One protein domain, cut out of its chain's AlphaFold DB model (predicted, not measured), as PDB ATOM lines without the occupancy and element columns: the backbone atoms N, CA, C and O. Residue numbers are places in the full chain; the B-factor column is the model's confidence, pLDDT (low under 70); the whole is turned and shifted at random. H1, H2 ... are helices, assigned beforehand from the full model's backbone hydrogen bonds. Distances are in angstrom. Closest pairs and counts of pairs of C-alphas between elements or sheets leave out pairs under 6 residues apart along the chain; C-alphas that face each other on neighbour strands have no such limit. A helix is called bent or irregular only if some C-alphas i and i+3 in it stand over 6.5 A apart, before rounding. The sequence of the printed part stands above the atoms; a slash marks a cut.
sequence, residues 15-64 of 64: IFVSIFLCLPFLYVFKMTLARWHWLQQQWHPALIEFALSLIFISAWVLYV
ATOM      1  N   ILE A  15      40.448 -37.815 123.153       72.19
ATOM      2  CA  ILE A  15      39.540 -36.867 122.497       72.19
ATOM      3  C   ILE A  15      38.387 -37.589 121.774       72.19
ATOM      4  O   ILE A  15      37.249 -37.137 121.843       72.19
ATOM      5  N   PHE A  16      38.624 -38.729 121.120       73.62
ATOM      6  CA  PHE A  16      37.557 -39.457 120.423       73.62
ATOM      7  C   PHE A  16      36.556 -40.070 121.394       73.62
ATOM      8  O   PHE A  16      35.352 -39.930 121.193       73.62
ATOM      9  N   VAL A  17      37.039 -40.690 122.472       76.00
ATOM     10  CA  VAL A  17      36.178 -41.250 123.527       76.00
ATOM     11  C   VAL A  17      35.354 -40.144 124.177       76.00
ATOM     12  O   VAL A  17      34.150 -40.289 124.375       76.00
ATOM     13  N   SER A  18      35.996 -39.005 124.411       73.12
ATOM     14  CA  SER A  18      35.369 -37.800 124.931       73.12
ATOM     15  C   SER A  18      34.227 -37.290 124.059       73.12
ATOM     16  O   SER A  18      33.113 -37.105 124.540       73.12
ATOM     17  N   ILE A  19      34.474 -37.109 122.759       77.44
ATOM     18  CA  ILE A  19      33.457 -36.664 121.800       77.44
ATOM     19  C   ILE A  19      32.299 -37.666 121.757       77.44
ATOM     20  O   ILE A  19      31.137 -37.263 121.782       77.44
ATOM     21  N   PHE A  20      32.603 -38.968 121.754       80.44
ATOM     22  CA  PHE A  20      31.590 -40.019 121.696       80.44
ATOM     23  C   PHE A  20      30.697 -40.058 122.942       80.44
ATOM     24  O   PHE A  20      29.504 -40.311 122.819       80.44
ATOM     25  N   LEU A  21      31.249 -39.767 124.125       79.12
ATOM     26  CA  LEU A  21      30.495 -39.617 125.375       79.12
ATOM     27  C   LEU A  21      29.702 -38.307 125.437       79.12
ATOM     28  O   LEU A  21      28.595 -38.281 125.974       79.12
ATOM     29  N   CYS A  22      30.230 -37.232 124.853       80.44
ATOM     30  CA  CYS A  22      29.561 -35.934 124.817       80.44
ATOM     31  C   CYS A  22      28.309 -35.949 123.927       80.44
ATOM     32  O   CYS A  22      27.304 -35.327 124.266       80.44
ATOM     33  N   LEU A  23      28.324 -36.689 122.812       78.38
ATOM     34  CA  LEU A  23      27.200 -36.779 121.869       78.38
ATOM     35  C   LEU A  23      25.859 -37.227 122.492       78.38
ATOM     36  O   LEU A  23      24.875 -36.495 122.339       78.38
ATOM     37  N   PRO A  24      25.757 -38.373 123.199       82.00
ATOM     38  CA  PRO A  24      24.509 -38.786 123.835       82.00
ATOM     39  C   PRO A  24      24.105 -37.816 124.945       82.00
ATOM     40  O   PRO A  24      22.915 -37.558 125.118       82.00
ATOM     41  N   PHE A  25      25.074 -37.224 125.649       81.00
ATOM     42  CA  PHE A  25      24.797 -36.245 126.695       81.00
ATOM     43  C   PHE A  25      24.142 -34.983 126.120       81.00
ATOM     44  O   PHE A  25      23.092 -34.555 126.597       81.00
ATOM     45  N   LEU A  26      24.697 -34.444 125.032       76.69
ATOM     46  CA  LEU A  26      24.122 -33.320 124.297       76.69
ATOM     47  C   LEU A  26      22.735 -33.662 123.747       76.69
ATOM     48  O   LEU A  26      21.830 -32.835 123.809       76.69
ATOM     49  N   TYR A  27      22.536 -34.881 123.246       81.75
ATOM     50  CA  TYR A  27      21.247 -35.303 122.704       81.75
ATOM     51  C   TYR A  27      20.155 -35.393 123.782       81.75
ATOM     52  O   TYR A  27      19.064 -34.848 123.606       81.75
ATOM     53  N   VAL A  28      20.462 -36.010 124.929       83.56
ATOM     54  CA  VAL A  28      19.560 -36.067 126.091       83.56
ATOM     55  C   VAL A  28      19.262 -34.660 126.595       83.56
ATOM     56  O   VAL A  28      18.104 -34.319 126.830       83.56
ATOM     57  N   PHE A  29      20.282 -33.810 126.680       77.44
ATOM     58  CA  PHE A  29      20.126 -32.427 127.100       77.44
ATOM     59  C   PHE A  29      19.193 -31.642 126.161       77.44
ATOM     60  O   PHE A  29      18.227 -31.023 126.617       77.44
ATOM     61  N   LYS A  30      19.372 -31.766 124.839       72.31
ATOM     62  CA  LYS A  30      18.457 -31.185 123.842       72.31
ATOM     63  C   LYS A  30      17.030 -31.712 123.983       72.31
ATOM     64  O   LYS A  30      16.087 -30.925 123.938       72.31
ATOM     65  N   MET A  31      16.851 -33.016 124.208       76.94
ATOM     66  CA  MET A  31      15.526 -33.598 124.446       76.94
ATOM     67  C   MET A  31      14.863 -33.047 125.713       76.94
ATOM     68  O   MET A  31      13.667 -32.763 125.691       76.94
ATOM     69  N   THR A  32      15.608 -32.861 126.807       73.50
ATOM     70  CA  THR A  32      15.056 -32.284 128.047       73.50
ATOM     71  C   THR A  32      14.618 -30.831 127.863       73.50
ATOM     72  O   THR A  32      13.501 -30.482 128.245       73.50
ATOM     73  N   LEU A  33      15.426 -30.015 127.178       67.12
ATOM     74  CA  LEU A  33      15.096 -28.624 126.858       67.12
ATOM     75  C   LEU A  33      13.882 -28.502 125.926       67.12
ATOM     76  O   LEU A  33      13.032 -27.633 126.129       67.12
ATOM     77  N   ALA A  34      13.778 -29.387 124.930       67.50
ATOM     78  CA  ALA A  34      12.633 -29.442 124.026       67.50
ATOM     79  C   ALA A  34      11.350 -29.877 124.755       67.50
ATOM     80  O   ALA A  34      10.291 -29.289 124.547       67.50
ATOM     81  N   ARG A  35      11.437 -30.863 125.663       67.56
ATOM     82  CA  ARG A  35      10.289 -31.331 126.462       67.56
ATOM     83  C   ARG A  35       9.752 -30.266 127.410       67.56
ATOM     84  O   ARG A  35       8.550 -30.236 127.652       67.56
ATOM     85  N   TRP A  36      10.608 -29.394 127.931       66.25
ATOM     86  CA  TRP A  36      10.192 -28.322 128.837       66.25
ATOM     87  C   TRP A  36       9.555 -27.118 128.130       66.25
ATOM     88  O   TRP A  36       9.209 -26.157 128.808       66.25
ATOM     89  N   HIS A  37       9.415 -27.131 126.791       63.06
ATOM     90  CA  HIS A  37       9.010 -25.959 125.989       63.06
ATOM     91  C   HIS A  37       9.858 -24.702 126.272       63.06
ATOM     92  O   HIS A  37       9.544 -23.603 125.819       63.06
ATOM     93  N   TRP A  38      10.979 -24.866 126.976       60.00
ATOM     94  CA  TRP A  38      11.809 -23.780 127.477       60.00
ATOM     95  C   TRP A  38      12.485 -23.046 126.322       60.00
ATOM     96  O   TRP A  38      12.582 -21.826 126.325       60.00
ATOM     97  N   LEU A  39      12.863 -23.788 125.278       56.41
ATOM     98  CA  LEU A  39      13.359 -23.231 124.020       56.41
ATOM     99  C   LEU A  39      12.273 -22.463 123.246       56.41
ATOM    100  O   LEU A  39      12.581 -21.478 122.587       56.41
ATOM    101  N   GLN A  40      11.004 -22.863 123.344       61.66
ATOM    102  CA  GLN A  40       9.910 -22.215 122.610       61.66
ATOM    103  C   GLN A  40       9.385 -20.940 123.286       61.66
ATOM    104  O   GLN A  40       8.743 -20.129 122.627       61.66
ATOM    105  N   GLN A  41       9.659 -20.745 124.579       64.81
ATOM    106  CA  GLN A  41       9.299 -19.523 125.310       64.81
ATOM    107  C   GLN A  41      10.369 -18.426 125.250       64.81
ATOM    108  O   GLN A  41      10.135 -17.311 125.713       64.81
ATOM    109  N   GLN A  42      11.545 -18.728 124.704       66.44
ATOM    110  CA  GLN A  42      12.668 -17.800 124.655       66.44
ATOM    111  C   GLN A  42      12.726 -17.106 123.297       66.44
ATOM    112  O   GLN A  42      12.490 -17.715 122.257       66.44
ATOM    113  N   TRP A  43      13.080 -15.823 123.310       66.50
ATOM    114  CA  TRP A  43      13.082 -14.974 122.115       66.50
ATOM    115  C   TRP A  43      14.040 -15.484 121.017       66.50
ATOM    116  O   TRP A  43      13.781 -15.280 119.836       66.50
ATOM    117  N   HIS A  44      15.106 -16.212 121.394       73.12
ATOM    118  CA  HIS A  44      16.004 -16.912 120.466       73.12
ATOM    119  C   HIS A  44      16.490 -18.273 121.021       73.12
ATOM    120  O   HIS A  44      17.528 -18.330 121.688       73.12
ATOM    121  N   PRO A  45      15.808 -19.394 120.712       69.88
ATOM    122  CA  PRO A  45      16.194 -20.731 121.187       69.88
ATOM    123  C   PRO A  45      17.623 -21.135 120.811       69.88
ATOM    124  O   PRO A  45      18.353 -21.699 121.624       69.88
ATOM    125  N   ALA A  46      18.051 -20.801 119.590       73.81
ATOM    126  CA  ALA A  46      19.364 -21.180 119.072       73.81
ATOM    127  C   ALA A  46      20.535 -20.583 119.876       73.81
ATOM    128  O   ALA A  46      21.585 -21.212 119.984       73.81
ATOM    129  N   LEU A  47      20.359 -19.396 120.474       77.81
ATOM    130  CA  LEU A  47      21.404 -18.741 121.267       77.81
ATOM    131  C   LEU A  47      21.667 -19.498 122.577       77.81
ATOM    132  O   LEU A  47      22.812 -19.660 122.990       77.81
ATOM    133  N   ILE A  48      20.600 -19.995 123.206       76.94
ATOM    134  CA  ILE A  48      20.677 -20.763 124.451       76.94
ATOM    135  C   ILE A  48      21.279 -22.146 124.184       76.94
ATOM    136  O   ILE A  48      22.152 -22.581 124.934       76.94
ATOM    137  N   GLU A  49      20.875 -22.810 123.093       72.12
ATOM    138  CA  GLU A  49      21.497 -24.075 122.672       72.12
ATOM    139  C   GLU A  49      23.004 -23.910 122.441       72.12
ATOM    140  O   GLU A  49      23.798 -24.728 122.910       72.12
ATOM    141  N   PHE A  50      23.405 -22.826 121.771       76.44
ATOM    142  CA  PHE A  50      24.809 -22.523 121.521       76.44
ATOM    143  C   PHE A  50      25.580 -22.286 122.825       76.44
ATOM    144  O   PHE A  50      26.599 -22.937 123.054       76.44
ATOM    145  N   ALA A  51      25.064 -21.436 123.718       83.19
ATOM    146  CA  ALA A  51      25.695 -21.148 125.005       83.19
ATOM    147  C   ALA A  51      25.878 -22.410 125.863       83.19
ATOM    148  O   ALA A  51      26.948 -22.625 126.431       83.19
ATOM    149  N   LEU A  52      24.868 -23.283 125.914       79.62
ATOM    150  CA  LEU A  52      24.937 -24.527 126.680       79.62
ATOM    151  C   LEU A  52      25.926 -25.529 126.085       79.62
ATOM    152  O   LEU A  52      26.662 -26.159 126.841       79.62
ATOM    153  N   SER A  53      26.006 -25.637 124.754       76.06
ATOM    154  CA  SER A  53      27.032 -26.464 124.104       76.06
ATOM    155  C   SER A  53      28.445 -25.976 124.437       76.06
ATOM    156  O   SER A  53      29.324 -26.782 124.736       76.06
ATOM    157  N   LEU A  54      28.638 -24.654 124.486       80.38
ATOM    158  CA  LEU A  54      29.906 -24.013 124.827       80.38
ATOM    159  C   LEU A  54      30.297 -24.272 126.284       80.38
ATOM    160  O   LEU A  54      31.449 -24.605 126.553       80.38
ATOM    161  N   ILE A  55      29.340 -24.183 127.212       85.81
ATOM    162  CA  ILE A  55      29.551 -24.524 128.626       85.81
ATOM    163  C   ILE A  55      29.931 -25.998 128.767       85.81
ATOM    164  O   ILE A  55      30.889 -26.306 129.470       85.81
ATOM    165  N   PHE A  56      29.223 -26.900 128.081       79.44
ATOM    166  CA  PHE A  56      29.496 -28.336 128.149       79.44
ATOM    167  C   PHE A  56      30.883 -28.688 127.620       79.44
ATOM    168  O   PHE A  56      31.629 -29.402 128.283       79.44
ATOM    169  N   ILE A  57      31.245 -28.157 126.451       76.69
ATOM    170  CA  ILE A  57      32.562 -28.369 125.844       76.69
ATOM    171  C   ILE A  57      33.660 -27.774 126.731       76.69
ATOM    172  O   ILE A  57      34.669 -28.428 126.971       76.69
ATOM    173  N   SER A  58      33.457 -26.564 127.258       78.12
ATOM    174  CA  SER A  58      34.412 -25.906 128.155       78.12
ATOM    175  C   SER A  58      34.619 -26.698 129.448       78.12
ATOM    176  O   SER A  58      35.753 -26.993 129.817       78.12
ATOM    177  N   ALA A  59      33.534 -27.123 130.103       79.25
ATOM    178  CA  ALA A  59      33.605 -27.962 131.294       79.25
ATOM    179  C   ALA A  59      34.290 -29.301 130.991       79.25
ATOM    180  O   ALA A  59      35.146 -29.735 131.751       79.25
ATOM    181  N   TRP A  60      33.977 -29.925 129.856       74.56
ATOM    182  CA  TRP A  60      34.632 -31.159 129.440       74.56
ATOM    183  C   TRP A  60      36.147 -30.980 129.302       74.56
ATOM    184  O   TRP A  60      36.905 -31.769 129.849       74.56
ATOM    185  N   VAL A  61      36.596 -29.922 128.623       75.12
ATOM    186  CA  VAL A  61      38.028 -29.620 128.456       75.12
ATOM    187  C   VAL A  61      38.710 -29.278 129.786       75.12
ATOM    188  O   VAL A  61      39.886 -29.571 129.954       75.12
ATOM    189  N   LEU A  62      38.005 -28.646 130.728       78.44
ATOM    190  CA  LEU A  62      38.576 -28.271 132.026       78.44
ATOM    191  C   LEU A  62      38.681 -29.444 133.011       78.44
ATOM    192  O   LEU A  62      39.545 -29.413 133.885       78.44
ATOM    193  N   TYR A  63      37.801 -30.442 132.904       70.12
ATOM    194  CA  TYR A  63      37.719 -31.563 133.847       70.12
ATOM    195  C   TYR A  63      38.270 -32.895 133.302       70.12
ATOM    196  O   TYR A  63      38.276 -33.881 134.042       70.12
ATOM    197  N   VAL A  64      38.748 -32.929 132.051       61.34
ATOM    198  CA  VAL A  64      39.401 -34.084 131.400       61.34
ATOM    199  C   VAL A  64      40.837 -33.736 131.026       61.34
ATOM    200  O   VAL A  64      41.751 -34.487 131.443       61.34
TER     201      VAL A  64
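Overview. This is residues 15 to 64 of the 64 residues of an uncharacterized protein of Providencia heimbachae ATCC 35613 (UniProt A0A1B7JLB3). Two long helices, H1 and then H2, run opposite ways near each other, and the chain folds back between them through residues 36 to 44 at one end of a rod. The pair is loosely joined, with few close C-alphas between the helices. The printed part has 50 residues with two named helices and no named strand, and its class is all helix. It is only just loose, close to compact, with a radius of gyration of the C-alphas of 12.0 A and spans of 34 by 17 by 13 A.

Arrangement. H1, residues 15 to 35, and H2, residues 45 to 63, are close but not clearly touching, with 2 pairs of C-alphas within 8 A. Their closest C-alphas, those of Leu 26 and Ser 53, are 7.5 A apart. They run opposite ways at a steep tilt of 35.1 degrees, only just beyond shallow. In H2 every O i to N i+4 pair is within hydrogen-bond range; in H1 15 of 17 are.

Along the chain. H1 begins at C-alpha 15, (39.540, -36.867, 122.497), and measures 30.0 A from first to last C-alpha. It is neither bent nor irregular, but only just: C-alphas 21 and 24 are 6.2 A apart. H2 measures 27.2 A and ends at C-alpha 63, (37.719, -31.563, 133.847).

Size, cuts and confidence. The C-alphas of Val 17 and Trp 43, the two farthest apart, are 35.0 A apart. The printed part has no cut, and the link from H1 to H2, 9 residues, is short. The mean pLDDT of the printed part is 74.0; residues 33 to 43, 45 and 64 are under 70.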